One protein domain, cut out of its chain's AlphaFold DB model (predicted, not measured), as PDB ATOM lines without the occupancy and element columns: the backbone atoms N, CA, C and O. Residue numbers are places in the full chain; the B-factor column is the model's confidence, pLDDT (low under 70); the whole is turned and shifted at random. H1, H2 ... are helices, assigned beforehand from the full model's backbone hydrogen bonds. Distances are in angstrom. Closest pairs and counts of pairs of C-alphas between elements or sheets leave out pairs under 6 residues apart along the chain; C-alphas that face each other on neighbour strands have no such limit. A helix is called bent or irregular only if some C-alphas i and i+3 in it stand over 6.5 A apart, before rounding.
ATOM      1  N   ASN A 179      37.510 -18.496  17.632       89.75
ATOM      2  CA  ASN A 179      38.369 -17.329  17.834       89.75
ATOM      3  C   ASN A 179      38.713 -16.581  16.518       89.75
ATOM      4  O   ASN A 179      39.886 -16.454  16.131       89.75
ATOM      5  N   PRO A 180      37.688 -16.134  15.772       93.44
ATOM      6  CA  PRO A 180      37.879 -15.480  14.492       93.44
ATOM      7  C   PRO A 180      38.574 -14.124  14.662       93.44
ATOM      8  O   PRO A 180      38.296 -13.368  15.591       93.44
ATOM      9  N   LEU A 181      39.454 -13.795  13.711       95.19
ATOM     10  CA  LEU A 181      40.322 -12.610  13.769       95.19
ATOM     11  C   LEU A 181      39.578 -11.300  14.049       95.19
ATOM     12  O   LEU A 181      40.109 -10.419  14.717       95.19
ATOM     13  N   HIS A 182      38.356 -11.155  13.535       94.25
ATOM     14  CA  HIS A 182      37.604  -9.913  13.674       94.25
ATOM     15  C   HIS A 182      37.240  -9.585  15.128       94.25
ATOM     16  O   HIS A 182      37.076  -8.412  15.437       94.25
ATOM     17  N   ILE A 183      37.158 -10.580  16.020       93.75
ATOM     18  CA  ILE A 183      36.799 -10.369  17.433       93.75
ATOM     19  C   ILE A 183      37.922  -9.673  18.205       93.75
ATOM     20  O   ILE A 183      37.654  -8.938  19.149       93.75
ATOM     21  N   TRP A 184      39.178  -9.875  17.809       95.00
ATOM     22  CA  TRP A 184      40.329  -9.398  18.576       95.00
ATOM     23  C   TRP A 184      41.314  -8.544  17.770       95.00
ATOM     24  O   TRP A 184      42.244  -8.006  18.353       95.00
ATOM     25  N   ASP A 193      45.672   3.538  14.115       83.31
ATOM     26  CA  ASP A 193      45.614   4.433  12.958       83.31
ATOM     27  C   ASP A 193      46.933   5.203  12.757       83.31
ATOM     28  O   ASP A 193      47.073   6.388  13.047       83.31
ATOM     29  N   HIS A 194      47.957   4.469  12.328       85.81
ATOM     30  CA  HIS A 194      49.277   4.976  12.001       85.81
ATOM     31  C   HIS A 194      49.644   4.528  10.578       85.81
ATOM     32  O   HIS A 194      49.585   3.326  10.283       85.81
ATOM     33  N   PRO A 195      50.092   5.446   9.696       78.88
ATOM     34  CA  PRO A 195      50.250   5.183   8.262       78.88
ATOM     35  C   PRO A 195      51.266   4.078   7.944       78.88
ATOM     36  O   PRO A 195      51.126   3.387   6.941       78.88
ATOM     37  N   GLY A 196      52.267   3.866   8.803       81.94
ATOM     38  CA  GLY A 196      53.238   2.775   8.639       81.94
ATOM     39  C   GLY A 196      52.782   1.408   9.172       81.94
ATOM     40  O   GLY A 196      53.361   0.387   8.809       81.94
ATOM     41  N   ILE A 197      51.765   1.373  10.039       87.62
ATOM     42  CA  ILE A 197      51.369   0.163  10.780       87.62
ATOM     43  C   ILE A 197      50.088  -0.424  10.197       87.62
ATOM     44  O   ILE A 197      50.055  -1.597   9.816       87.62
ATOM     45  N   LEU A 198      49.039   0.396  10.094       88.06
ATOM     46  CA  LEU A 198      47.708  -0.075   9.735       88.06
ATOM     47  C   LEU A 198      47.666  -0.754   8.355       88.06
ATOM     48  O   LEU A 198      47.117  -1.855   8.271       88.06
ATOM     49  N   PRO A 199      48.279  -0.208   7.283       89.06
ATOM     50  CA  PRO A 199      48.261  -0.866   5.975       89.06
ATOM     51  C   PRO A 199      48.935  -2.240   5.992       89.06
ATOM     52  O   PRO A 199      48.425  -3.192   5.398       89.06
ATOM     53  N   THR A 200      50.054  -2.363   6.711       90.19
ATOM     54  CA  THR A 200      50.802  -3.617   6.856       90.19
ATOM     55  C   THR A 200      49.977  -4.656   7.609       90.19
ATOM     56  O   THR A 200      49.839  -5.788   7.141       90.19
ATOM     57  N   LEU A 201      49.362  -4.264   8.729       90.50
ATOM     58  CA  LEU A 201      48.488  -5.135   9.513       90.50
ATOM     59  C   LEU A 201      47.275  -5.596   8.692       90.50
ATOM     60  O   LEU A 201      46.991  -6.792   8.633       90.50
ATOM     61  N   MET A 202      46.598  -4.677   7.998       91.25
ATOM     62  CA  MET A 202      45.441  -5.005   7.156       91.25
ATOM     63  C   MET A 202      45.814  -5.941   6.000       91.25
ATOM     64  O   MET A 202      45.061  -6.869   5.694       91.25
ATOM     65  N   ALA A 203      46.993  -5.773   5.395       90.44
ATOM     66  CA  ALA A 203      47.498  -6.694   4.379       90.44
ATOM     67  C   ALA A 203      47.741  -8.106   4.946       90.44
ATOM     68  O   ALA A 203      47.408  -9.100   4.294       90.44
ATOM     69  N   GLN A 204      48.276  -8.216   6.167       92.75
ATOM     70  CA  GLN A 204      48.425  -9.504   6.850       92.75
ATOM     71  C   GLN A 204      47.061 -10.139   7.170       92.75
ATOM     72  O   GLN A 204      46.868 -11.328   6.904       92.75
ATOM     73  N   CYS A 205      46.093  -9.358   7.664       95.00
ATOM     74  CA  CYS A 205      44.724  -9.826   7.901       95.00
ATOM     75  C   CYS A 205      44.077 -10.343   6.612       95.00
ATOM     76  O   CYS A 205      43.518 -11.439   6.621       95.00
ATOM     77  N   LYS A 206      44.220  -9.628   5.488       93.50
ATOM     78  CA  LYS A 206      43.717 -10.075   4.181       93.50
ATOM     79  C   LYS A 206      44.298 -11.438   3.787       93.50
ATOM     80  O   LYS A 206      43.537 -12.356   3.492       93.50
ATOM     81  N   ARG A 207      45.623 -11.613   3.869       94.00
ATOM     82  CA  ARG A 207      46.285 -12.908   3.588       94.00
ATOM     83  C   ARG A 207      45.774 -14.028   4.496       94.00
ATOM     84  O   ARG A 207      45.628 -15.173   4.070       94.00
ATOM     85  N   ARG A 208      45.494 -13.721   5.766       94.94
ATOM     86  CA  ARG A 208      44.903 -14.691   6.698       94.94
ATOM     87  C   ARG A 208      43.459 -15.028   6.327       94.94
ATOM     88  O   ARG A 208      43.094 -16.192   6.432       94.94
ATOM     89  N   MET A 209      42.672 -14.075   5.832       95.50
ATOM     90  CA  MET A 209      41.313 -14.333   5.339       95.50
ATOM     91  C   MET A 209      41.294 -15.162   4.055       95.50
ATOM     92  O   MET A 209      40.493 -16.089   3.959       95.50
ATOM     93  N   GLU A 210      42.240 -14.949   3.141       93.88
ATOM     94  CA  GLU A 210      42.460 -15.842   1.995       93.88
ATOM     95  C   GLU A 210      42.789 -17.273   2.446       93.88
ATOM     96  O   GLU A 210      42.196 -18.245   1.969       93.88
ATOM     97  N   SER A 211      43.687 -17.416   3.428       94.62
ATOM     98  CA  SER A 211      44.012 -18.720   4.017       94.62
ATOM     99  C   SER A 211      42.807 -19.368   4.702       94.62
ATOM    100  O   SER A 211      42.666 -20.589   4.640       94.62
ATOM    101  N   THR A 212      41.949 -18.587   5.358       95.88
ATOM    102  CA  THR A 212      40.727 -19.081   6.000       95.88
ATOM    103  C   THR A 212      39.709 -19.545   4.971       95.88
ATOM    104  O   THR A 212      39.197 -20.651   5.107       95.88
ATOM    105  N   ALA A 213      39.469 -18.774   3.910       95.25
ATOM    106  CA  ALA A 213      38.598 -19.175   2.808       95.25
ATOM    107  C   ALA A 213      39.049 -20.505   2.188       95.25
ATOM    108  O   ALA A 213      38.263 -21.445   2.063       95.25
ATOM    109  N   SER A 214      40.347 -20.627   1.893       95.62
ATOM    110  CA  SER A 214      40.925 -21.871   1.381       95.62
ATOM    111  C   SER A 214      40.814 -23.029   2.377       95.62
ATOM    112  O   SER A 214      40.601 -24.173   1.971       95.62
ATOM    113  N   TYR A 215      40.976 -22.763   3.673       96.56
ATOM    114  CA  TYR A 215      40.828 -23.767   4.721       96.56
ATOM    115  C   TYR A 215      39.384 -24.269   4.826       96.56
ATOM    116  O   TYR A 215      39.180 -25.484   4.842       96.56
ATOM    117  N   LEU A 216      38.402 -23.360   4.836       95.75
ATOM    118  CA  LEU A 216      36.974 -23.683   4.854       95.75
ATOM    119  C   LEU A 216      36.595 -24.529   3.636       95.75
ATOM    120  O   LEU A 216      35.978 -25.578   3.796       95.75
ATOM    121  N   ALA A 217      37.056 -24.139   2.443       94.00
ATOM    122  CA  ALA A 217      36.745 -24.848   1.202       94.00
ATOM    123  C   ALA A 217      37.252 -26.299   1.223       94.00
ATOM    124  O   ALA A 217      36.608 -27.194   0.683       94.00
ATOM    125  N   ARG A 218      38.392 -26.544   1.883       94.94
ATOM    126  CA  ARG A 218      38.965 -27.886   2.047       94.94
ATOM    127  C   ARG A 218      38.306 -28.689   3.169       94.94
ATOM    128  O   ARG A 218      38.223 -29.908   3.065       94.94
ATOM    129  N   LYS A 219      37.915 -28.044   4.270       94.56
ATOM    130  CA  LYS A 219      37.319 -28.724   5.432       94.56
ATOM    131  C   LYS A 219      35.846 -29.053   5.249       94.56
ATOM    132  O   LYS A 219      35.395 -30.032   5.830       94.56
ATOM    133  N   ILE A 220      35.140 -28.280   4.430       92.12
ATOM    134  CA  ILE A 220      33.717 -28.449   4.144       92.12
ATOM    135  C   ILE A 220      33.554 -28.641   2.620       92.12
ATOM    136  O   ILE A 220      33.100 -27.738   1.912       92.12
ATOM    137  N   PRO A 221      34.009 -29.778   2.053       89.56
ATOM    138  CA  PRO A 221      33.974 -29.990   0.605       89.56
ATOM    139  C   PRO A 221      32.571 -30.311   0.074       89.56
ATOM    140  O   PRO A 221      32.264 -29.924  -1.043       89.56
ATOM    141  N   ASN A 222      31.732 -30.986   0.868       87.94
ATOM    142  CA  ASN A 222      30.497 -31.615   0.379       87.94
ATOM    143  C   ASN A 222      29.206 -30.901   0.808       87.94
ATOM    144  O   ASN A 222      28.131 -31.292   0.368       87.94
ATOM    145  N   ASP A 223      29.298 -29.898   1.683       90.19
ATOM    146  CA  ASP A 223      28.144 -29.142   2.171       90.19
ATOM    147  C   ASP A 223      28.323 -27.659   1.842       90.19
ATOM    148  O   ASP A 223      29.002 -26.910   2.552       90.19
ATOM    149  N   ASP A 224      27.751 -27.248   0.712       91.50
ATOM    150  CA  ASP A 224      27.871 -25.875   0.231       91.50
ATOM    151  C   ASP A 224      27.141 -24.879   1.134       91.50
ATOM    152  O   ASP A 224      27.630 -23.770   1.326       91.50
ATOM    153  N   MET A 225      26.027 -25.269   1.755       89.50
ATOM    154  CA  MET A 225      25.254 -24.375   2.618       89.50
ATOM    155  C   MET A 225      26.004 -24.069   3.912       89.50
ATOM    156  O   MET A 225      26.123 -22.904   4.300       89.50
ATOM    157  N   VAL A 226      26.566 -25.099   4.549       91.44
ATOM    158  CA  VAL A 226      27.405 -24.928   5.742       91.44
ATOM    159  C   VAL A 226      28.668 -24.145   5.389       91.44
ATOM    160  O   VAL A 226      29.028 -23.212   6.108       91.44
ATOM    161  N   PHE A 227      29.309 -24.444   4.252       94.88
ATOM    162  CA  PHE A 227      30.458 -23.668   3.786       94.88
ATOM    163  C   PHE A 227      30.110 -22.183   3.615       94.88
ATOM    164  O   PHE A 227      30.830 -21.331   4.137       94.88
ATOM    165  N   LEU A 228      29.020 -21.863   2.909       93.81
ATOM    166  CA  LEU A 228      28.607 -20.487   2.629       93.81
ATOM    167  C   LEU A 228      28.235 -19.736   3.912       93.81
ATOM    168  O   LEU A 228      28.622 -18.578   4.064       93.81
ATOM    169  N   GLY A 229      27.559 -20.392   4.859       91.56
ATOM    170  CA  GLY A 229      27.252 -19.816   6.171       91.56
ATOM    171  C   GLY A 229      28.509 -19.478   6.980       91.56
ATOM    172  O   GLY A 229      28.627 -18.373   7.524       91.56
ATOM    173  N   SER A 230      29.484 -20.390   7.016       92.56
ATOM    174  CA  SER A 230      30.763 -20.165   7.699       92.56
ATOM    175  C   SER A 230      31.627 -19.122   6.988       92.56
ATOM    176  O   SER A 230      32.282 -18.317   7.650       92.56
ATOM    177  N   PHE A 231      31.605 -19.089   5.655       94.56
ATOM    178  CA  PHE A 231      32.309 -18.096   4.843       94.56
ATOM    179  C   PHE A 231      31.728 -16.684   5.034       94.56
ATOM    180  O   PHE A 231      32.488 -15.755   5.312       94.56
ATOM    181  N   ASP A 232      30.399 -16.524   4.966       92.81
ATOM    182  CA  ASP A 232      29.692 -15.261   5.249       92.81
ATOM    183  C   ASP A 232      30.036 -14.762   6.655       92.81
ATOM    184  O   ASP A 232      30.496 -13.634   6.821       92.81
ATOM    185  N   SER A 233      29.924 -15.628   7.666       92.00
ATOM    186  CA  SER A 233      30.224 -15.276   9.060       92.00
ATOM    187  C   SER A 233      31.687 -14.861   9.267       92.00
ATOM    188  O   SER A 233      31.975 -13.962  10.058       92.00
ATOM    189  N   ALA A 234      32.621 -15.490   8.549       93.88
ATOM    190  CA  ALA A 234      34.042 -15.170   8.623       93.88
ATOM    191  C   ALA A 234      34.379 -13.821   7.974       93.88
ATOM    192  O   ALA A 234      35.170 -13.054   8.529       93.88
ATOM    193  N   LEU A 235      33.807 -13.552   6.796       94.94
ATOM    194  CA  LEU A 235      34.200 -12.441   5.932       94.94
ATOM    195  C   LEU A 235      33.375 -11.171   6.163       94.94
ATOM    196  O   LEU A 235      33.921 -10.075   6.047       94.94
ATOM    197  N   LYS A 236      32.096 -11.291   6.547       94.38
ATOM    198  CA  LYS A 236      31.172 -10.161   6.764       94.38
ATOM    199  C   LYS A 236      31.751  -9.028   7.622       94.38
ATOM    200  O   LYS A 236      31.623  -7.875   7.212       94.38
ATOM    201  N   PRO A 237      32.425  -9.285   8.760       95.06
ATOM    202  CA  PRO A 237      32.993  -8.212   9.582       95.06
ATOM    203  C   PRO A 237      34.070  -7.389   8.862       95.06
ATOM    204  O   PRO A 237      34.306  -6.234   9.209       95.06
ATOM    205  N   TRP A 238      34.705  -7.964   7.839       94.50
ATOM    206  CA  TRP A 238      35.773  -7.332   7.070       94.50
ATOM    207  C   TRP A 238      35.274  -6.544   5.858       94.50
ATOM    208  O   TRP A 238      36.063  -5.804   5.276       94.50
ATOM    209  N   ALA A 239      33.987  -6.638   5.503       92.38
ATOM    210  CA  ALA A 239      33.416  -5.985   4.321       92.38
ATOM    211  C   ALA A 239      33.653  -4.464   4.296       92.38
ATOM    212  O   ALA A 239      33.881  -3.886   3.241       92.38
ATOM    213  N   LYS A 240      33.646  -3.821   5.473       89.25
ATOM    214  CA  LYS A 240      33.928  -2.382   5.629       89.25
ATOM    215  C   LYS A 240      35.407  -2.060   5.858       89.25
ATOM    216  O   LYS A 240      35.808  -0.916   5.684       89.25
ATOM    217  N   ALA A 241      36.198  -3.037   6.299       89.38
ATOM    218  CA  ALA A 241      37.612  -2.849   6.633       89.38
ATOM    219  C   ALA A 241      38.525  -3.045   5.413       89.38
ATOM    220  O   ALA A 241      39.578  -2.418   5.305       89.38
ATOM    221  N   PHE A 242      38.138  -3.925   4.491       92.19
ATOM    222  CA  PHE A 242      38.860  -4.167   3.250       92.19
ATOM    223  C   PHE A 242      38.282  -3.355   2.094       92.19
ATOM    224  O   PHE A 242      37.146  -2.893   2.126       92.19
ATOM    225  N   LYS A 243      39.082  -3.210   1.033       90.88
ATOM    226  CA  LYS A 243      38.586  -2.694  -0.247       90.88
ATOM    227  C   LYS A 243      37.563  -3.671  -0.819       90.88
ATOM    228  O   LYS A 243      37.845  -4.871  -0.837       90.88
ATOM    229  N   SER A 244      36.455  -3.151  -1.341       92.06
ATOM    230  CA  SER A 244      35.373  -3.946  -1.932       92.06
ATOM    231  C   SER A 244      35.894  -4.944  -2.965       92.06
ATOM    232  O   SER A 244      35.639  -6.132  -2.805       92.06
ATOM    233  N   SER A 245      36.768  -4.521  -3.890       90.44
ATOM    234  CA  SER A 245      37.410  -5.427  -4.857       90.44
ATOM    235  C   SER A 245      38.065  -6.651  -4.228       90.44
ATOM    236  O   SER A 245      37.881  -7.765  -4.686       90.44
ATOM    237  N   SER A 246      38.774  -6.484  -3.110       90.88
ATOM    238  CA  SER A 246      39.460  -7.597  -2.447       90.88
ATOM    239  C   SER A 246      38.501  -8.597  -1.809       90.88
ATOM    240  O   SER A 246      38.816  -9.783  -1.730       90.88
ATOM    241  N   VAL A 247      37.359  -8.117  -1.317       94.38
ATOM    242  CA  VAL A 247      36.296  -8.966  -0.771       94.38
ATOM    243  C   VAL A 247      35.580  -9.677  -1.918       94.38
ATOM    244  O   VAL A 247      35.388 -10.889  -1.859       94.38
ATOM    245  N   HIS A 248      35.274  -8.940  -2.989       95.19
ATOM    246  CA  HIS A 248      34.663  -9.459  -4.205       95.19
ATOM    247  C   HIS A 248      35.522 -10.554  -4.847       95.19
ATOM    248  O   HIS A 248      34.995 -11.623  -5.133       95.19
ATOM    249  N   ASP A 249      36.835 -10.351  -4.981       92.81
ATOM    250  CA  ASP A 249      37.784 -11.344  -5.504       92.81
ATOM    251  C   ASP A 249      37.742 -12.644  -4.700       92.81
ATOM    252  O   ASP A 249      37.716 -13.746  -5.255       92.81
ATOM    253  N   LEU A 250      37.723 -12.524  -3.369       94.19
ATOM    254  CA  LEU A 250      37.703 -13.673  -2.476       94.19
ATOM    255  C   LEU A 250      36.384 -14.442  -2.593       94.19
ATOM    256  O   LEU A 250      36.389 -15.669  -2.710       94.19
ATOM    257  N   THR A 251      35.261 -13.727  -2.597       96.19
ATOM    258  CA  THR A 251      33.928 -14.304  -2.793       96.19
ATOM    259  C   THR A 251      33.810 -14.960  -4.165       96.19
ATOM    260  O   THR A 251      33.356 -16.098  -4.259       96.19
ATOM    261  N   SER A 252      34.292 -14.298  -5.216       94.81
ATOM    262  CA  SER A 252      34.271 -14.815  -6.583       94.81
ATOM    263  C   SER A 252      35.078 -16.106  -6.709       94.81
ATOM    264  O   SER A 252      34.608 -17.082  -7.290       94.81
ATOM    265  N   LYS A 253      36.259 -16.151  -6.081       94.12
ATOM    266  CA  LYS A 253      37.163 -17.305  -6.113       94.12
ATOM    267  C   LYS A 253      36.667 -18.517  -5.320       94.12
ATOM    268  O   LYS A 253      36.942 -19.641  -5.727       94.12
ATOM    269  N   TYR A 254      36.021 -18.316  -4.168       95.00
ATOM    270  CA  TYR A 254      35.723 -19.417  -3.237       95.00
ATOM    271  C   TYR A 254      34.233 -19.710  -3.036       95.00
ATOM    272  O   TYR A 254      33.894 -20.840  -2.691       95.00
ATOM    273  N   ALA A 255      33.350 -18.726  -3.215       95.62
ATOM    274  CA  ALA A 255      31.935 -18.846  -2.870       95.62
ATOM    275  C   ALA A 255      31.013 -18.854  -4.094       95.62
ATOM    276  O   ALA A 255      30.065 -19.634  -4.108       95.62
ATOM    277  N   SER A 256      31.282 -18.057  -5.133       94.62
ATOM    278  CA  SER A 256      30.351 -17.897  -6.262       94.62
ATOM    279  C   SER A 256      29.985 -19.209  -6.963       94.62
ATOM    280  O   SER A 256      28.811 -19.451  -7.228       94.62
ATOM    281  N   GLU A 257      30.948 -20.098  -7.214       92.38
ATOM    282  CA  GLU A 257      30.660 -21.406  -7.829       92.38
ATOM    283  C   GLU A 257      29.830 -22.320  -6.920       92.38
ATOM    284  O   GLU A 257      28.981 -23.066  -7.403       92.38
ATOM    285  N   ARG A 258      30.019 -22.226  -5.601       93.25
ATOM    286  CA  ARG A 258      29.234 -22.987  -4.622       93.25
ATOM    287  C   ARG A 258      27.820 -22.443  -4.482       93.25
ATOM    288  O   ARG A 258      26.881 -23.223  -4.411       93.25
ATOM    289  N   VAL A 259      27.642 -21.121  -4.546       94.25
ATOM    290  CA  VAL A 259      26.303 -20.520  -4.659       94.25
ATOM    291  C   VAL A 259      25.616 -21.023  -5.928       94.25
ATOM    292  O   VAL A 259      24.469 -21.457  -5.863       94.25
ATOM    293  N   ALA A 260      26.316 -21.053  -7.068       93.12
ATOM    294  CA  ALA A 260      25.771 -21.626  -8.296       93.12
ATOM    295  C   ALA A 260      25.394 -23.109  -8.123       93.12
ATOM    296  O   ALA A 260      24.323 -23.512  -8.566       93.12
ATOM    297  N   ALA A 261      26.217 -23.911  -7.439       91.19
ATOM    298  CA  ALA A 261      25.911 -25.308  -7.130       91.19
ATOM    299  C   ALA A 261      24.663 -25.460  -6.244       91.19
ATOM    300  O   ALA A 261      23.796 -26.280  -6.551       91.19
ATOM    301  N   CYS A 262      24.495 -24.619  -5.218       90.38
ATOM    302  CA  CYS A 262      23.262 -24.565  -4.430       90.38
ATOM    303  C   CYS A 262      22.049 -24.253  -5.311       90.38
ATOM    304  O   CYS A 262      21.026 -24.923  -5.199       90.38
ATOM    305  N   LEU A 263      22.169 -23.284  -6.221       89.44
ATOM    306  CA  LEU A 263      21.104 -22.920  -7.159       89.44
ATOM    307  C   LEU A 263      20.811 -24.029  -8.189       89.44
ATOM    308  O   LEU A 263      19.727 -24.047  -8.767       89.44
ATOM    309  N   MET A 264      21.737 -24.969  -8.427       85.56
ATOM    310  CA  MET A 264      21.495 -26.136  -9.290       85.56
ATOM    311  C   MET A 264      20.650 -27.223  -8.625       85.56
ATOM    312  O   MET A 264      19.928 -27.933  -9.330       85.56
ATOM    313  N   ASN A 265      20.786 -27.386  -7.309       71.06
ATOM    314  CA  ASN A 265      20.202 -28.489  -6.561       71.06
ATOM    315  C   ASN A 265      18.796 -28.095  -6.068       71.06
ATOM    316  O   ASN A 265      18.669 -27.227  -5.210       71.06
ATOM    317  N   HIS A 266      17.768 -28.783  -6.587       59.56
ATOM    318  CA  HIS A 266      16.314 -28.585  -6.401       59.56
ATOM    319  C   HIS A 266      15.639 -27.497  -7.252       59.56
ATOM    320  O   HIS A 266      16.196 -26.435  -7.506       59.56
ATOM    321  N   GLU A 267      14.376 -27.752  -7.624       52.75
ATOM    322  CA  GLU A 267      13.486 -26.806  -8.327       52.75
ATOM    323  C   GLU A 267      13.186 -25.529  -7.513       52.75
ATOM    324  O   GLU A 267      12.618 -24.579  -8.044       52.75
ATOM    325  N   PHE A 268      13.578 -25.465  -6.232       55.62
ATOM    326  CA  PHE A 268      13.178 -24.389  -5.320       55.62
ATOM    327  C   PHE A 268      14.189 -24.134  -4.191       55.62
ATOM    328  O   PHE A 268      13.803 -24.082  -3.023       55.62
ATOM    329  N   ASN A 269      15.485 -23.968  -4.487       67.62
ATOM    330  CA  ASN A 269      16.450 -23.606  -3.440       67.62
ATOM    331  C   ASN A 269      16.325 -22.123  -3.031       67.62
ATOM    332  O   ASN A 269      17.111 -21.263  -3.434       67.62
ATOM    333  N   THR A 270      15.306 -21.833  -2.219       79.19
ATOM    334  CA  THR A 270      15.070 -20.524  -1.594       79.19
ATOM    335  C   THR A 270      16.267 -20.073  -0.766       79.19
ATOM    336  O   THR A 270      16.615 -18.896  -0.791       79.19
ATOM    337  N   GLU A 271      16.950 -20.998  -0.093       82.56
ATOM    338  CA  GLU A 271      18.064 -20.658   0.787       82.56
ATOM    339  C   GLU A 271      19.321 -20.251  -0.003       82.56
ATOM    340  O   GLU A 271      19.977 -19.273   0.351       82.56
ATOM    341  N   GLY A 272      19.614 -20.905  -1.133       86.38
ATOM    342  CA  GLY A 272      20.695 -20.498  -2.041       86.38
ATOM    343  C   GLY A 272      20.490 -19.084  -2.597       86.38
ATOM    344  O   GLY A 272      21.416 -18.268  -2.586       86.38
ATOM    345  N   ARG A 273      19.254 -18.755  -3.004       88.88
ATOM    346  CA  ARG A 273      18.886 -17.386  -3.413       88.88
ATOM    347  C   ARG A 273      19.034 -16.408  -2.254       88.88
ATOM    348  O   ARG A 273      19.676 -15.374  -2.410       88.88
ATOM    349  N   ARG A 274      18.508 -16.744  -1.077       90.00
ATOM    350  CA  ARG A 274      18.591 -15.895   0.117       90.00
ATOM    351  C   ARG A 274      20.038 -15.573   0.492       90.00
ATOM    352  O   ARG A 274      20.347 -14.420   0.788       90.00
ATOM    353  N   ILE A 275      20.941 -16.555   0.436       91.44
ATOM    354  CA  ILE A 275      22.376 -16.335   0.662       91.44
ATOM    355  C   ILE A 275      22.959 -15.410  -0.405       91.44
ATOM    356  O   ILE A 275      23.647 -14.457  -0.048       91.44
ATOM    357  N   MET A 276      22.666 -15.636  -1.688       94.31
ATOM    358  CA  MET A 276      23.131 -14.771  -2.779       94.31
ATOM    359  C   MET A 276      22.726 -13.302  -2.553       94.31
ATOM    360  O   MET A 276      23.580 -12.413  -2.597       94.31
ATOM    361  N   PHE A 277      21.450 -13.049  -2.244       95.12
ATOM    362  CA  PHE A 277      20.940 -11.712  -1.924       95.12
ATOM    363  C   PHE A 277      21.615 -11.122  -0.682       95.12
ATOM    364  O   PHE A 277      22.093  -9.988  -0.708       95.12
ATOM    365  N   LYS A 278      21.733 -11.906   0.394       94.56
ATOM    366  CA  LYS A 278      22.395 -11.488   1.634       94.56
ATOM    367  C   LYS A 278      23.870 -11.132   1.417       94.56
ATOM    368  O   LYS A 278      24.335 -10.145   1.983       94.56
ATOM    369  N   MET A 279      24.609 -11.906   0.622       95.38
ATOM    370  CA  MET A 279      26.025 -11.650   0.336       95.38
ATOM    371  C   MET A 279      26.211 -10.366  -0.478       95.38
ATOM    372  O   MET A 279      27.118  -9.593  -0.177       95.38
ATOM    373  N   HIS A 280      25.351 -10.106  -1.464       96.25
ATOM    374  CA  HIS A 280      25.387  -8.852  -2.218       96.25
ATOM    375  C   HIS A 280      25.007  -7.649  -1.340       96.25
ATOM    376  O   HIS A 280      25.743  -6.667  -1.294       96.25
ATOM    377  N   GLU A 281      23.930  -7.754  -0.556       95.00
ATOM    378  CA  GLU A 281      23.478  -6.685   0.347       95.00
ATOM    379  C   GLU A 281      24.530  -6.329   1.413       95.00
ATOM    380  O   GLU A 281      24.715  -5.163   1.753       95.00
ATOM    381  N   ASN A 282      25.266  -7.324   1.919       94.06
ATOM    382  CA  ASN A 282      26.348  -7.111   2.883       94.06
ATOM    383  C   ASN A 282      27.659  -6.610   2.242       94.06
ATOM    384  O   ASN A 282      28.645  -6.444   2.959       94.06
ATOM    385  N   GLY A 283      27.704  -6.403   0.920       94.50
ATOM    386  CA  GLY A 283      28.909  -5.978   0.200       94.50
ATOM    387  C   GLY A 283      29.997  -7.053   0.110       94.50
ATOM    388  O   GLY A 283      31.173  -6.729  -0.035       94.50
ATOM    389  N   LEU A 284      29.632  -8.333   0.242       95.88
ATOM    390  CA  LEU A 284      30.560  -9.455   0.076       95.88
ATOM    391  C   LEU A 284      30.710  -9.881  -1.382       95.88
ATOM    392  O   LEU A 284      31.758 -10.395  -1.769       95.88
ATOM    393  N   MET A 285      29.663  -9.698  -2.180       96.31
ATOM    394  CA  MET A 285      29.598 -10.119  -3.574       96.31
ATOM    395  C   MET A 285      29.467  -8.904  -4.486       96.31
ATOM    396  O   MET A 285      28.677  -8.005  -4.208       96.31
ATOM    397  N   SER A 286      30.205  -8.907  -5.598       95.88
ATOM    398  CA  SER A 286      30.085  -7.854  -6.604       95.88
ATOM    399  C   SER A 286      28.708  -7.890  -7.273       95.88
ATOM    400  O   SER A 286      28.116  -8.956  -7.456       95.88
ATOM    401  N   THR A 287      28.219  -6.738  -7.731       95.81
ATOM    402  CA  THR A 287      26.979  -6.669  -8.520       95.81
ATOM    403  C   THR A 287      27.057  -7.524  -9.789       95.81
ATOM    404  O   THR A 287      26.060  -8.106 -10.205       95.81
ATOM    405  N   LEU A 288      28.247  -7.661 -10.387       94.50
ATOM    406  CA  LEU A 288      28.449  -8.517 -11.557       94.50
ATOM    407  C   LEU A 288      28.227  -9.994 -11.219       94.50
ATOM    408  O   LEU A 288      27.514 -10.678 -11.952       94.50
ATOM    409  N   ASP A 289      28.824 -10.481 -10.130       95.81
ATOM    410  CA  ASP A 289      28.668 -11.874  -9.701       95.81
ATOM    411  C   ASP A 289      27.228 -12.162  -9.272       95.81
ATOM    412  O   ASP A 289      26.673 -13.186  -9.667       95.81
ATOM    413  N   PHE A 290      26.607 -11.227  -8.544       97.25
ATOM    414  CA  PHE A 290      25.205 -11.295  -8.135       97.25
ATOM    415  C   PHE A 290      24.267 -11.436  -9.340       97.25
ATOM    416  O   PHE A 290      23.479 -12.377  -9.409       97.25
ATOM    417  N   LEU A 291      24.385 -10.548 -10.332       96.19
ATOM    418  CA  LEU A 291      23.533 -10.582 -11.522       96.19
ATOM    419  C   LEU A 291      23.825 -11.797 -12.412       96.19
ATOM    420  O   LEU A 291      22.909 -12.330 -13.032       96.19
ATOM    421  N   ALA A 292      25.073 -12.270 -12.463       95.81
ATOM    422  CA  ALA A 292      25.425 -13.497 -13.176       95.81
ATOM    423  C   ALA A 292      24.803 -14.746 -12.529       95.81
ATOM    424  O   ALA A 292      24.323 -15.626 -13.245       95.81
ATOM    425  N   LEU A 293      24.793 -14.826 -11.195       95.62
ATOM    426  CA  LEU A 293      24.150 -15.914 -10.452       95.62
ATOM    427  C   LEU A 293      22.627 -15.863 -10.576       95.62
ATOM    428  O   LEU A 293      21.994 -16.896 -10.782       95.62
ATOM    429  N   LEU A 294      22.045 -14.665 -10.512       94.25
ATOM    430  CA  LEU A 294      20.608 -14.489 -10.694       94.25
ATOM    431  C   LEU A 294      20.171 -14.853 -12.116       94.25
ATOM    432  O   LEU A 294      19.171 -15.535 -12.302       94.25
ATOM    433  N   GLU A 295      20.932 -14.442 -13.128       93.50
ATOM    434  CA  GLU A 295      20.663 -14.853 -14.501       93.50
ATOM    435  C   GLU A 295      20.779 -16.371 -14.672       93.50
ATOM    436  O   GLU A 295      19.935 -16.978 -15.325       93.50
ATOM    437  N   PHE A 296      21.798 -16.989 -14.073       92.94
ATOM    438  CA  PHE A 296      21.953 -18.441 -14.077       92.94
ATOM    439  C   PHE A 296      20.721 -19.151 -13.492       92.94
ATOM    440  O   PHE A 296      20.194 -20.080 -14.108       92.94
ATOM    441  N   ASP A 297      20.234 -18.682 -12.345       91.25
ATOM    442  CA  ASP A 297      19.033 -19.194 -11.684       91.25
ATOM    443  C   ASP A 297      17.766 -19.004 -12.543       91.25
ATOM    444  O   ASP A 297      17.015 -19.960 -12.756       91.25
ATOM    445  N   LEU A 298      17.559 -17.815 -13.123       89.94
ATOM    446  CA  LEU A 298      16.405 -17.530 -13.985       89.94
ATOM    447  C   LEU A 298      16.418 -18.342 -15.284       89.94
ATOM    448  O   LEU A 298      15.380 -18.870 -15.689       89.94
ATOM    449  N   LEU A 299      17.570 -18.462 -15.947       89.81
ATOM    450  CA  LEU A 299      17.679 -19.244 -17.179       89.81
ATOM    451  C   LEU A 299      17.325 -20.708 -16.922       89.81
ATOM    452  O   LEU A 299      16.542 -21.292 -17.672       89.81
ATOM    453  N   ARG A 300      17.856 -21.276 -15.838       87.44
ATOM    454  CA  ARG A 300      17.679 -22.688 -15.504       87.44
ATOM    455  C   ARG A 300      16.262 -23.024 -15.054       87.44
ATOM    456  O   ARG A 300      15.727 -24.035 -15.499       87.44
ATOM    457  N   HIS A 301      15.674 -22.208 -14.184       85.88
ATOM    458  CA  HIS A 301      14.407 -22.544 -13.521       85.88
ATOM    459  C   HIS A 301      13.184 -21.866 -14.136       85.88
ATOM    460  O   HIS A 301      12.063 -22.275 -13.854       85.88
ATOM    461  N   CYS A 302      13.373 -20.846 -14.978       87.12
ATOM    462  CA  CYS A 302      12.263 -20.113 -15.591       87.12
ATOM    463  C   CYS A 302      12.299 -20.206 -17.119       87.12
ATOM    464  O   CYS A 302      11.359 -20.711 -17.726       87.12
ATOM    465  N   VAL A 303      13.381 -19.745 -17.754       89.50
ATOM    466  CA  VAL A 303      13.413 -19.556 -19.217       89.50
ATOM    467  C   VAL A 303      13.478 -20.889 -19.970       89.50
ATOM    468  O   VAL A 303      12.672 -21.123 -20.871       89.50
ATOM    469  N   VAL A 304      14.408 -21.779 -19.607       89.25
ATOM    470  CA  VAL A 304      14.568 -23.082 -20.275       89.25
ATOM    471  C   VAL A 304      13.327 -23.972 -20.094       89.25
ATOM    472  O   VAL A 304      12.837 -24.481 -21.106       89.25
ATOM    473  N   PRO A 305      12.750 -24.126 -18.881       88.44
ATOM    474  CA  PRO A 305      11.519 -24.891 -18.696       88.44
ATOM    475  C   PRO A 305      10.323 -24.300 -19.449       88.44
ATOM    476  O   PRO A 305       9.584 -25.051 -20.081       88.44
ATOM    477  N   ALA A 306      10.157 -22.970 -19.452       88.81
ATOM    478  CA  ALA A 306       9.083 -22.313 -20.201       88.81
ATOM    479  C   ALA A 306       9.173 -22.604 -21.705       88.81
ATOM    480  O   ALA A 306       8.169 -22.923 -22.338       88.81
ATOM    481  N   HIS A 307      10.379 -22.553 -22.278       87.62
ATOM    482  CA  HIS A 307      10.583 -22.856 -23.696       87.62
ATOM    483  C   HIS A 307      10.395 -24.339 -24.023       87.62
ATOM    484  O   HIS A 307       9.830 -24.678 -25.063       87.62
ATOM    485  N   ALA A 308      10.845 -25.233 -23.139       88.38
ATOM    486  CA  ALA A 308      10.639 -26.671 -23.292       88.38
ATOM    487  C   ALA A 308       9.146 -27.036 -23.243       88.38
ATOM    488  O   ALA A 308       8.669 -27.785 -24.094       88.38
ATOM    489  N   GLU A 309       8.392 -26.453 -22.306       88.81
ATOM    490  CA  GLU A 309       6.937 -26.617 -22.207       88.81
ATOM    491  C   GLU A 309       6.229 -26.040 -23.442       88.81
ATOM    492  O   GLU A 309       5.327 -26.680 -23.984       88.81
ATOM    493  N   ALA A 310       6.671 -24.883 -23.947       87.44
ATOM    494  CA  ALA A 310       6.122 -24.270 -25.155       87.44
ATOM    495  C   ALA A 310       6.316 -25.137 -26.408       87.44
ATOM    496  O   ALA A 310       5.446 -25.177 -27.277       87.44
ATOM    497  N   LYS A 311       7.439 -25.859 -26.493       85.75
ATOM    498  CA  LYS A 311       7.729 -26.810 -27.579       85.75
ATOM    499  C   LYS A 311       7.109 -28.193 -27.374       85.75
ATOM    500  O   LYS A 311       7.126 -29.003 -28.300       85.75
ATOM    501  N   SER A 312       6.573 -28.482 -26.190       86.56
ATOM    502  CA  SER A 312       5.920 -29.759 -25.906       86.56
ATOM    503  C   SER A 312       4.606 -29.908 -26.685       86.56
ATOM    504  O   SER A 312       3.972 -28.926 -27.074       86.56
ATOM    505  N   GLN A 313       4.154 -31.150 -26.880       72.00
ATOM    506  CA  GLN A 313       2.892 -31.445 -27.579       72.00
ATOM    507  C   GLN A 313       1.653 -30.875 -26.866       72.00
ATOM    508  O   GLN A 313       0.614 -30.708 -27.497       72.00
ATOM    509  N   LEU A 314       1.758 -30.567 -25.569       74.44
ATOM    510  CA  LEU A 314       0.648 -30.116 -24.728       74.44
ATOM    511  C   LEU A 314       0.502 -28.585 -24.660       74.44
ATOM    512  O   LEU A 314      -0.464 -28.130 -24.053       74.44
ATOM    513  N   ARG A 315       1.437 -27.816 -25.255       79.94
ATOM    514  CA  ARG A 315       1.459 -26.337 -25.385       79.94
ATOM    515  C   ARG A 315       0.562 -25.602 -24.377       79.94
ATOM    516  O   ARG A 315      -0.507 -25.105 -24.723       79.94
ATOM    517  N   ASN A 316       0.995 -25.513 -23.121       85.75
ATOM    518  CA  ASN A 316       0.172 -24.940 -22.058       85.75
ATOM    519  C   ASN A 316       0.619 -23.518 -21.681       85.75
ATOM    520  O   ASN A 316       1.375 -23.316 -20.728       85.75
ATOM    521  N   ALA A 317       0.116 -22.521 -22.415       87.62
ATOM    522  CA  ALA A 317       0.401 -21.105 -22.155       87.62
ATOM    523  C   ALA A 317       0.031 -20.680 -20.722       87.62
ATOM    524  O   ALA A 317       0.758 -19.912 -20.091       87.62
ATOM    525  N   ARG A 318      -1.065 -21.226 -20.179       90.38
ATOM    526  CA  ARG A 318      -1.534 -20.927 -18.821       90.38
ATOM    527  C   ARG A 318      -0.535 -21.391 -17.762       90.38
ATOM    528  O   ARG A 318      -0.198 -20.614 -16.878       90.38
ATOM    529  N   LYS A 319      -0.018 -22.616 -17.884       89.75
ATOM    530  CA  LYS A 319       0.992 -23.164 -16.964       89.75
ATOM    531  C   LYS A 319       2.274 -22.326 -16.967       89.75
ATOM    532  O   LYS A 319       2.830 -22.048 -15.908       89.75
ATOM    533  N   ILE A 320       2.723 -21.879 -18.144       91.25
ATOM    534  CA  ILE A 320       3.903 -21.007 -18.272       91.25
ATOM    535  C   ILE A 320       3.638 -19.636 -17.633       91.25
ATOM    536  O   ILE A 320       4.496 -19.117 -16.921       91.25
ATOM    537  N   ALA A 321       2.449 -19.062 -17.840       92.81
ATOM    538  CA  ALA A 321       2.061 -17.790 -17.235       92.81
ATOM    539  C   ALA A 321       1.976 -17.869 -15.700       92.81
ATOM    540  O   ALA A 321       2.481 -16.978 -15.017       92.81
ATOM    541  N   GLU A 322       1.397 -18.940 -15.152       92.00
ATOM    542  CA  GLU A 322       1.326 -19.179 -13.704       92.00
ATOM    543  C   GLU A 322       2.736 -19.292 -13.094       92.00
ATOM    544  O   GLU A 322       3.043 -18.587 -12.128       92.00
ATOM    545  N   ALA A 323       3.631 -20.069 -13.717       89.12
ATOM    546  CA  ALA A 323       5.026 -20.191 -13.284       89.12
ATOM    547  C   ALA A 323       5.797 -18.857 -13.374       89.12
ATOM    548  O   ALA A 323       6.563 -18.516 -12.470       89.12
ATOM    549  N   TYR A 324       5.578 -18.071 -14.434       91.19
ATOM    550  CA  TYR A 324       6.166 -16.736 -14.588       91.19
ATOM    551  C   TYR A 324       5.740 -15.791 -13.457       91.19
ATOM    552  O   TYR A 324       6.594 -15.152 -12.835       91.19
ATOM    553  N   VAL A 325       4.435 -15.710 -13.170       92.31
ATOM    554  CA  VAL A 325       3.901 -14.851 -12.101       92.31
ATOM    555  C   VAL A 325       4.457 -15.283 -10.749       92.31
ATOM    556  O   VAL A 325       4.908 -14.441  -9.976       92.31
ATOM    557  N   GLU A 326       4.484 -16.586 -10.471       89.94
ATOM    558  CA  GLU A 326       5.023 -17.119  -9.223       89.94
ATOM    559  C   GLU A 326       6.498 -16.739  -9.023       89.94
ATOM    560  O   GLU A 326       6.868 -16.236  -7.957       89.94
ATOM    561  N   GLN A 327       7.337 -16.930 -10.045       86.56
ATOM    562  CA  GLN A 327       8.767 -16.622  -9.967       86.56
ATOM    563  C   GLN A 327       9.027 -15.119  -9.856       86.56
ATOM    564  O   GLN A 327       9.838 -14.703  -9.027       86.56
ATOM    565  N   LYS A 328       8.296 -14.293 -10.613       90.25
ATOM    566  CA  LYS A 328       8.390 -12.833 -10.508       90.25
ATOM    567  C   LYS A 328       7.999 -12.348  -9.109       90.25
ATOM    568  O   LYS A 328       8.786 -11.653  -8.472       90.25
ATOM    569  N   CYS A 329       6.845 -12.773  -8.593       90.94
ATOM    570  CA  CYS A 329       6.373 -12.397  -7.257       90.94
ATOM    571  C   CYS A 329       7.317 -12.870  -6.140       90.94
ATOM    572  O   CYS A 329       7.374 -12.261  -5.072       90.94
ATOM    573  N   ARG A 330       8.025 -13.989  -6.327       86.88
ATOM    574  CA  ARG A 330       9.052 -14.452  -5.380       86.88
ATOM    575  C   ARG A 330      10.302 -13.586  -5.438       86.88
ATOM    576  O   ARG A 330      10.777 -13.159  -4.393       86.88
ATOM    577  N   LEU A 331      10.803 -13.308  -6.641       89.44
ATOM    578  CA  LEU A 331      11.974 -12.455  -6.824       89.44
ATOM    579  C   LEU A 331      11.733 -11.049  -6.265       89.44
ATOM    580  O   LEU A 331      12.617 -10.488  -5.626       89.44
ATOM    581  N   GLU A 332      10.536 -10.497  -6.469       90.06
ATOM    582  CA  GLU A 332      10.143  -9.201  -5.914       90.06
ATOM    583  C   GLU A 332      10.114  -9.222  -4.382       90.06
ATOM    584  O   GLU A 332      10.704  -8.335  -3.769       90.06
ATOM    585  N   ARG A 333       9.531 -10.260  -3.764       91.12
ATOM    586  CA  ARG A 333       9.519 -10.426  -2.299       91.12
ATOM    587  C   ARG A 333      10.923 -10.522  -1.700       91.12
ATOM    588  O   ARG A 333      11.196  -9.881  -0.691       91.12
ATOM    589  N   GLU A 334      11.820 -11.289  -2.317       89.69
ATOM    590  CA  GLU A 334      13.215 -11.367  -1.860       89.69
ATOM    591  C   GLU A 334      13.935 -10.026  -2.060       89.69
ATOM    592  O   GLU A 334      14.587  -9.519  -1.151       89.69
ATOM    593  N   ALA A 335      13.766  -9.383  -3.217       91.44
ATOM    594  CA  ALA A 335      14.375  -8.084  -3.489       91.44
ATOM    595  C   ALA A 335      13.868  -6.978  -2.543       91.44
ATOM    596  O   ALA A 335      14.621  -6.066  -2.209       91.44
ATOM    597  N   GLU A 336      12.621  -7.034  -2.073       93.06
ATOM    598  CA  GLU A 336      12.093  -6.084  -1.084       93.06
ATOM    599  C   GLU A 336      12.862  -6.106   0.239       93.06
ATOM    600  O   GLU A 336      13.047  -5.051   0.848       93.06
ATOM    601  N   MET A 337      13.385  -7.267   0.632       92.75
ATOM    602  CA  MET A 337      14.210  -7.423   1.833       92.75
ATOM    603  C   MET A 337      15.648  -6.910   1.645       92.75
ATOM    604  O   MET A 337      16.385  -6.778   2.624       92.75
ATOM    605  N   HIS A 338      16.053  -6.616   0.404       95.06
ATOM    606  CA  HIS A 338      17.432  -6.316   0.016       95.06
ATOM    607  C   HIS A 338      17.507  -5.102  -0.938       95.06
ATOM    608  O   HIS A 338      17.616  -5.271  -2.159       95.06
ATOM    609  N   PRO A 339      17.437  -3.859  -0.413       94.25
ATOM    610  CA  PRO A 339      17.362  -2.637  -1.218       94.25
ATOM    611  C   PRO A 339      18.492  -2.447  -2.240       94.25
ATOM    612  O   PRO A 339      18.225  -2.037  -3.373       94.25
ATOM    613  N   ILE A 340      19.745  -2.754  -1.882       93.12
ATOM    614  CA  ILE A 340      20.895  -2.609  -2.795       93.12
ATOM    615  C   ILE A 340      20.758  -3.598  -3.958       93.12
ATOM    616  O   ILE A 340      20.947  -3.257  -5.134       93.12
ATOM    617  N   SER A 341      20.364  -4.826  -3.629       94.75
ATOM    618  CA  SER A 341      20.118  -5.895  -4.597       94.75
ATOM    619  C   SER A 341      18.946  -5.567  -5.525       94.75
ATOM    620  O   SER A 341      19.048  -5.737  -6.740       94.75
ATOM    621  N   ARG A 342      17.861  -5.002  -4.982       94.88
ATOM    622  CA  ARG A 342      16.688  -4.540  -5.741       94.88
ATOM    623  C   ARG A 342      17.028  -3.457  -6.751       94.88
ATOM    624  O   ARG A 342      16.549  -3.513  -7.882       94.88
ATOM    625  N   ASN A 343      17.824  -2.470  -6.352       93.56
ATOM    626  CA  ASN A 343      18.225  -1.389  -7.249       93.56
ATOM    627  C   ASN A 343      19.045  -1.934  -8.420       93.56
ATOM    628  O   ASN A 343      18.743  -1.623  -9.569       93.56
ATOM    629  N   SER A 344      19.993  -2.829  -8.128       93.06
ATOM    630  CA  SER A 344      20.821  -3.489  -9.144       93.06
ATOM    631  C   SER A 344      19.984  -4.322 -10.119       93.06
ATOM    632  O   SER A 344      20.177  -4.242 -11.331       93.06
ATOM    633  N   LEU A 345      19.011  -5.077  -9.597       92.81
ATOM    634  CA  LEU A 345      18.070  -5.869 -10.388       92.81
ATOM    635  C   LEU A 345      17.245  -5.000 -11.345       92.81
ATOM    636  O   LEU A 345      17.104  -5.336 -12.517       92.81
ATOM    637  N   ARG A 346      16.709  -3.876 -10.858       90.81
ATOM    638  CA  ARG A 346      15.869  -2.969 -11.658       90.81
ATOM    639  C   ARG A 346      16.627  -2.283 -12.789       90.81
ATOM    640  O   ARG A 346      16.012  -1.929 -13.787       90.81
ATOM    641  N   SER A 347      17.929  -2.080 -12.621       90.00
ATOM    642  CA  SER A 347      18.786  -1.472 -13.639       90.00
ATOM    643  C   SER A 347      19.360  -2.464 -14.654       90.00
ATOM    644  O   SER A 347      19.936  -2.023 -15.645       90.00
ATOM    645  N   ASP A 348      19.252  -3.781 -14.432       94.19
ATOM    646  CA  ASP A 348      19.887  -4.766 -15.316       94.19
ATOM    647  C   ASP A 348      19.005  -5.122 -16.523       94.19
ATOM    648  O   ASP A 348      17.920  -5.707 -16.416       94.19
ATOM    649  N   GLU A 349      19.514  -4.800 -17.709       91.06
ATOM    650  CA  GLU A 349      18.826  -5.067 -18.970       91.06
ATOM    651  C   GLU A 349      18.765  -6.569 -19.288       91.06
ATOM    652  O   GLU A 349      17.767  -7.050 -19.823       91.06
ATOM    653  N   LEU A 350      19.800  -7.341 -18.939       90.25
ATOM    654  CA  LEU A 350      19.855  -8.775 -19.242       90.25
ATOM    655  C   LEU A 350      18.811  -9.562 -18.445       90.25
ATOM    656  O   LEU A 350      18.108 -10.386 -19.030       90.25
ATOM    657  N   ILE A 351      18.636  -9.268 -17.153       92.06
ATOM    658  CA  ILE A 351      17.549  -9.863 -16.364       92.06
ATOM    659  C   ILE A 351      16.181  -9.479 -16.948       92.06
ATOM    660  O   ILE A 351      15.298 -10.330 -17.084       92.06
ATOM    661  N   SER A 352      16.011  -8.220 -17.361       90.88
ATOM    662  CA  SER A 352      14.773  -7.759 -18.005       90.88
ATOM    663  C   SER A 352      14.486  -8.521 -19.305       90.88
ATOM    664  O   SER A 352      13.345  -8.921 -19.551       90.88
ATOM    665  N   ARG A 353      15.520  -8.805 -20.109       89.81
ATOM    666  CA  ARG A 353      15.413  -9.628 -21.324       89.81
ATOM    667  C   ARG A 353      15.008 -11.072 -21.018       89.81
ATOM    668  O   ARG A 353      14.225 -11.625 -21.783       89.81
ATOM    669  N   CYS A 354      15.460 -11.671 -19.910       90.31
ATOM    670  CA  CYS A 354      15.004 -13.008 -19.504       90.31
ATOM    671  C   CYS A 354      13.484 -13.043 -19.276       90.31
ATOM    672  O   CYS A 354      12.801 -13.917 -19.808       90.31
ATOM    673  N   PHE A 355      12.941 -12.073 -18.533       91.00
ATOM    674  CA  PHE A 355      11.496 -11.984 -18.298       91.00
ATOM    675  C   PHE A 355      10.714 -11.659 -19.573       91.00
ATOM    676  O   PHE A 355       9.677 -12.273 -19.824       91.00
ATOM    677  N   LEU A 356      11.224 -10.746 -20.406       91.12
ATOM    678  CA  LEU A 356      10.616 -10.434 -21.698       91.12
ATOM    679  C   LEU A 356      10.581 -11.662 -22.614       91.12
ATOM    680  O   LEU A 356       9.574 -11.885 -23.276       91.12
ATOM    681  N   GLY A 357      11.636 -12.480 -22.619       89.56
ATOM    682  CA  GLY A 357      11.679 -13.733 -23.370       89.56
ATOM    683  C   GLY A 357      10.530 -14.668 -22.997       89.56
ATOM    684  O   GLY A 357       9.824 -15.142 -23.881       89.56
ATOM    685  N   ILE A 358      10.265 -14.848 -21.697       91.00
ATOM    686  CA  ILE A 358       9.138 -15.670 -21.223       91.00
ATOM    687  C   ILE A 358       7.794 -15.075 -21.668       91.00
ATOM    688  O   ILE A 358       6.924 -15.808 -22.135       91.00
ATOM    689  N   LEU A 359       7.623 -13.752 -21.570       92.31
ATOM    690  CA  LEU A 359       6.405 -13.080 -22.033       92.31
ATOM    691  C   LEU A 359       6.185 -13.256 -23.539       92.31
ATOM    692  O   LEU A 359       5.060 -13.523 -23.954       92.31
ATOM    693  N   ARG A 360       7.247 -13.174 -24.349       90.94
ATOM    694  CA  ARG A 360       7.181 -13.438 -25.794       90.94
ATOM    695  C   ARG A 360       6.819 -14.887 -26.095       90.94
ATOM    696  O   ARG A 360       6.051 -15.128 -27.020       90.94
ATOM    697  N   THR A 361       7.298 -15.843 -25.301       90.12
ATOM    698  CA  THR A 361       6.875 -17.247 -25.407       90.12
ATOM    699  C   THR A 361       5.383 -17.406 -25.108       90.12
ATOM    700  O   THR A 361       4.685 -18.092 -25.850       90.12
ATOM    701  N   ILE A 362       4.867 -16.751 -24.061       91.25
ATOM    702  CA  ILE A 362       3.431 -16.775 -23.726       91.25
ATOM    703  C   ILE A 362       2.601 -16.139 -24.850       91.25
ATOM    704  O   ILE A 362       1.588 -16.705 -25.261       91.25
ATOM    705  N   GLU A 363       3.039 -14.992 -25.373       91.25
ATOM    706  CA  GLU A 363       2.391 -14.290 -26.485       91.25
ATOM    707  C   GLU A 363       2.354 -15.161 -27.750       91.25
ATOM    708  O   GLU A 363       1.290 -15.335 -28.338       91.25
ATOM    709  N   ALA A 364       3.474 -15.792 -28.114       90.44
ATOM    710  CA  ALA A 364       3.567 -16.681 -29.271       90.44
ATOM    711  C   ALA A 364       2.669 -17.925 -29.149       90.44
ATOM    712  O   ALA A 364       2.151 -18.403 -30.154       90.44
ATOM    713  N   LEU A 365       2.464 -18.446 -27.935       89.50
ATOM    714  CA  LEU A 365       1.531 -19.551 -27.689       89.50
ATOM    715  C   LEU A 365       0.058 -19.121 -27.692       89.50
ATOM    716  O   LEU A 365      -0.809 -19.964 -27.900       89.50
ATOM    717  N   SER A 366      -0.222 -17.846 -27.415       88.12
ATOM    718  CA  SER A 366      -1.588 -17.309 -27.349       88.12
ATOM    719  C   SER A 366      -2.049 -16.691 -28.674       88.12
ATOM    720  O   SER A 366      -3.241 -16.454 -28.850       88.12
ATOM    721  N   GLY A 367      -1.114 -16.388 -29.577       86.19
ATOM    722  CA  GLY A 367      -1.380 -15.770 -30.871       86.19
ATOM    723  C   GLY A 367      -1.837 -16.756 -31.948       86.19
ATOM    724  O   GLY A 367      -1.695 -17.970 -31.821       86.19
ATOM    725  N   GLU A 368      -2.367 -16.209 -33.043       80.38
ATOM    726  CA  GLU A 368      -2.856 -16.992 -34.187       80.38
ATOM    727  C   GLU A 368      -1.731 -17.485 -35.117       80.38
ATOM    728  O   GLU A 368      -1.958 -18.412 -35.888       80.38
ATOM    729  N   ASP A 369      -0.524 -16.895 -35.061       85.31
ATOM    730  CA  ASP A 369       0.616 -17.267 -35.918       85.31
ATOM    731  C   ASP A 369       1.350 -18.505 -35.358       85.31
ATOM    732  O   ASP A 369       2.129 -18.383 -34.407       85.31
ATOM    733  N   PRO A 370       1.195 -19.699 -35.967       74.69
ATOM    734  CA  PRO A 370       1.821 -20.922 -35.473       74.69
ATOM    735  C   PRO A 370       3.347 -20.920 -35.638       74.69
ATOM    736  O   PRO A 370       4.018 -21.727 -34.996       74.69
ATOM    737  N   THR A 371       3.895 -20.024 -36.471       83.56
ATOM    738  CA  THR A 371       5.340 -19.885 -36.717       83.56
ATOM    739  C   THR A 371       6.010 -18.899 -35.761       83.56
ATOM    740  O   THR A 371       7.238 -18.825 -35.717       83.56
ATOM    741  N   ALA A 372       5.235 -18.157 -34.959       84.38
ATOM    742  CA  ALA A 372       5.770 -17.180 -34.012       84.38
ATOM    743  C   ALA A 372       6.723 -17.821 -32.989       84.38
ATOM    744  O   ALA A 372       7.738 -17.224 -32.640       84.38
ATOM    745  N   LEU A 373       6.439 -19.059 -32.565       82.75
ATOM    746  CA  LEU A 373       7.289 -19.813 -31.641       82.75
ATOM    747  C   LEU A 373       8.629 -20.226 -32.275       82.75
ATOM    748  O   LEU A 373       9.646 -20.237 -31.587       82.75
ATOM    749  N   ASP A 374       8.645 -20.525 -33.578       82.56
ATOM    750  CA  ASP A 374       9.860 -20.920 -34.308       82.56
ATOM    751  C   ASP A 374      10.797 -19.733 -34.567       82.56
ATOM    752  O   ASP A 374      12.004 -19.913 -34.720       82.56
ATOM    753  N   ARG A 375      10.250 -18.509 -34.579       84.56
ATOM    754  CA  ARG A 375      11.030 -17.265 -34.681       84.56
ATOM    755  C   ARG A 375      11.714 -16.881 -33.368       84.56
ATOM    756  O   ARG A 375      12.612 -16.043 -33.393       84.56
ATOM    757  N   LEU A 376      11.299 -17.449 -32.233       81.81
ATOM    758  CA  LEU A 376      11.962 -17.200 -30.956       81.81
ATOM    759  C   LEU A 376      13.281 -17.969 -30.909       81.81
ATOM    760  O   LEU A 376      13.316 -19.194 -31.059       81.81
ATOM    761  N   GLU A 377      14.373 -17.244 -30.661       75.00
ATOM    762  CA  GLU A 377      15.671 -17.859 -30.412       75.00
ATOM    763  C   GLU A 377      15.536 -18.885 -29.287       75.00
ATOM    764  O   GLU A 377      14.963 -18.611 -28.228       75.00
ATOM    765  N   SER A 378      16.054 -20.094 -29.515       71.50
ATOM    766  CA  SER A 378      16.106 -21.077 -28.442       71.50
ATOM    767  C   SER A 378      16.946 -20.490 -27.313       71.50
ATOM    768  O   SER A 378      18.069 -20.053 -27.587       71.50
ATOM    769  N   PRO A 379      16.469 -20.517 -26.054       71.75
ATOM    770  CA  PRO A 379      17.335 -20.188 -24.950       71.75
ATOM    771  C   PRO A 379      18.549 -21.101 -25.055       71.75
ATOM    772  O   PRO A 379      18.433 -22.307 -25.317       71.75
ATOM    773  N   LEU A 380      19.721 -20.485 -24.928       65.69
ATOM    774  CA  LEU A 380      20.978 -21.196 -24.755       65.69
ATOM    775  C   LEU A 380      20.733 -22.265 -23.676       65.69
ATOM    776  O   LEU A 380      20.107 -21.949 -22.668       65.69
ATOM    777  N   GLY A 381      21.128 -23.519 -23.939       67.75
ATOM    778  CA  GLY A 381      20.778 -24.691 -23.122       67.75
ATOM    779  C   GLY A 381      21.306 -24.643 -21.680       67.75
ATOM    780  O   GLY A 381      21.323 -23.606 -21.032       67.75
ATOM    781  N   ALA A 382      21.761 -25.764 -21.121       72.25
ATOM    782  CA  ALA A 382      22.383 -25.741 -19.794       72.25
ATOM    783  C   ALA A 382      23.723 -24.972 -19.837       72.25
ATOM    784  O   ALA A 382      24.777 -25.561 -20.063       72.25
ATOM    785  N   ILE A 383      23.688 -23.646 -19.661       86.12
ATOM    786  CA  ILE A 383      24.883 -22.802 -19.631       86.12
ATOM    787  C   ILE A 383      25.488 -22.858 -18.222       86.12
ATOM    788  O   ILE A 383      24.800 -22.526 -17.253       86.12
ATOM    789  N   PRO A 384      26.776 -23.206 -18.073       90.31
ATOM    790  CA  PRO A 384      27.462 -23.094 -16.793       90.31
ATOM    791  C   PRO A 384      27.508 -21.641 -16.308       90.31
ATOM    792  O   PRO A 384      27.755 -20.724 -17.096       90.31
ATOM    793  N   TYR A 385      27.375 -21.429 -14.997       91.81
ATOM    794  CA  TYR A 385      27.507 -20.109 -14.369       91.81
ATOM    795  C   TYR A 385      28.762 -19.344 -14.838       91.81
ATOM    796  O   TYR A 385      28.688 -18.168 -15.195       91.81
ATOM    797  N   THR A 386      29.908 -20.023 -14.928       91.38
ATOM    798  CA  THR A 386      31.186 -19.431 -15.359       91.38
ATOM    799  C   THR A 386      31.128 -18.838 -16.769       91.38
ATOM    800  O   THR A 386      31.769 -17.819 -17.046       91.38
ATOM    801  N   SER A 387      30.318 -19.417 -17.657       92.38
ATOM    802  CA  SER A 387      30.113 -18.916 -19.020       92.38
ATOM    803  C   SER A 387      29.240 -17.660 -19.033       92.38
ATOM    804  O   SER A 387      29.581 -16.694 -19.719       92.38
ATOM    805  N   ILE A 388      28.169 -17.631 -18.229       92.44
ATOM    806  CA  ILE A 388      27.315 -16.442 -18.042       92.44
ATOM    807  C   ILE A 388      28.140 -15.290 -17.467       92.44
ATOM    808  O   ILE A 388      28.130 -14.183 -18.010       92.44
ATOM    809  N   ARG A 389      28.921 -15.568 -16.418       92.81
ATOM    810  CA  ARG A 389      29.830 -14.603 -15.798       92.81
ATOM    811  C   ARG A 389      30.825 -14.042 -16.814       92.81
ATOM    812  O   ARG A 389      30.943 -12.828 -16.954       92.81
ATOM    813  N   SER A 390      31.495 -14.912 -17.571       90.88
ATOM    814  CA  SER A 390      32.464 -14.505 -18.599       90.88
ATOM    815  C   SER A 390      31.829 -13.637 -19.684       90.88
ATOM    816  O   SER A 390      32.430 -12.658 -20.124       90.88
ATOM    817  N   ARG A 391      30.598 -13.962 -20.103       93.00
ATOM    818  CA  ARG A 391      29.841 -13.135 -21.048       93.00
ATOM    819  C   ARG A 391      29.556 -11.750 -20.463       93.00
ATOM    820  O   ARG A 391      29.910 -10.769 -21.102       93.00
ATOM    821  N   ARG A 392      29.028 -11.666 -19.237       92.31
ATOM    822  CA  ARG A 392      28.757 -10.382 -18.563       92.31
ATOM    823  C   ARG A 392      30.013  -9.524 -18.394       92.31
ATOM    824  O   ARG A 392      29.944  -8.314 -18.586       92.31
ATOM    825  N   ILE A 393      31.164 -10.131 -18.094       89.31
ATOM    826  CA  ILE A 393      32.453  -9.418 -18.041       89.31
ATOM    827  C   ILE A 393      32.797  -8.824 -19.410       89.31
ATOM    828  O   ILE A 393      33.160  -7.652 -19.489       89.31
ATOM    829  N   ARG A 394      32.673  -9.602 -20.493       89.75
ATOM    830  CA  ARG A 394      32.934  -9.105 -21.855       89.75
ATOM    831  C   ARG A 394      31.982  -7.982 -22.250       89.75
ATOM    832  O   ARG A 394      32.446  -6.985 -22.795       89.75
TER     833      ARG A 394
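What this domain is: This is residues 179 to 184 and 193 to 394 of the 504 residues of the protein "Hypothetical protein" of Amphora coffeiformis (UniProt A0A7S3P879). A long rod of helices: at one end H2, H3 and H4 lie side by side in a triangle, and at the other H7b, H8 and H10 run side by side. Between these groups H7a makes the core, with H5, H6 and H11 packed round it and H9 crossing one end of H6 and H7a; after H10 a long link, residues 367 to 384, leads back to H11. Residues 193 to 201 stick out at the H2 end. The printed part has 208 residues, with eleven named helices, H1 to H11 in chain order, and no named strand: all helix. It is only just compact, close to loose, with a radius of gyration of the C-alphas of 20.1 A and spans of 73 by 33 by 30 A.

Where its parts are: H1 is residues 181 to 184, from C-alpha 181 at (40.322, -12.610, 13.769). H2 is residues 198 to 219, 30.8 A long, and H3 is 224 to 238, irregular, with C-alphas 234 and 237 7.1 A apart. H4 is 244 to 254, H5 256 to 264 and H6 270 to 281. H7, residues 287 to 311, was assigned as one helix by its hydrogen bonds but is bent, with C-alphas 301 and 304 6.8 A apart; its arms are H7a, 287 to 301, and H7b, 304 to 311. H8 is 317 to 336, 28.4 A long, H9 339 to 347, and H10 349 to 366, 25.2 A long. H11, 385 to 394, ends at C-alpha 394 (32.934, -9.105, -21.855).

How they stand to each other: H1 is close to H3 but not clearly touching, the C-alphas of His 182 and Pro 237 being 6.4 A apart. H2, H3, H4, H6, H7a, H8 and H10 form an up and down bundle, each running against the one before it. H2 and H3 are a hairpin at a shallow tilt of 7 degrees; their closest C-alphas are Leu 216 and Phe 227, 6.6 A. H2 touches H4 with residues 210 to 217 alone, closest at Ala 213 and Tyr 254, C-alphas 6.7 A apart. H5 touches H7a at C-alphas 263 and 297, 6.2 A. H9 is about perpendicular to H6, at 86 degrees, and touches it at C-alphas 340 and 281, 5.8 A. H8 and H10 run opposite ways at a shallow tilt of 23 degrees, touching at C-alphas 317 and 362, 5.5 A. H11 touches H7a at C-alphas 389 and 292, 5.2 A. Every O i to N i+4 pair is within hydrogen-bond range in H2, H4 to H6, H7a, H7b and H8 to H11, against 9 of 11 in H3; H1 is too short for one.

The domain as a whole: The two C-alphas farthest apart, those of Gly 196 and Glu 368, are 73.3 A apart. Residues 185 to 192 are cut out, and C-alphas 184 and 193 are 15.8 A apart across the cut. Of the links printed whole, H10 to H11 is long and the others are tight. Mean pLDDT of the printed part is 89.6; residues 266 to 269 and 380 to 381 are under 70.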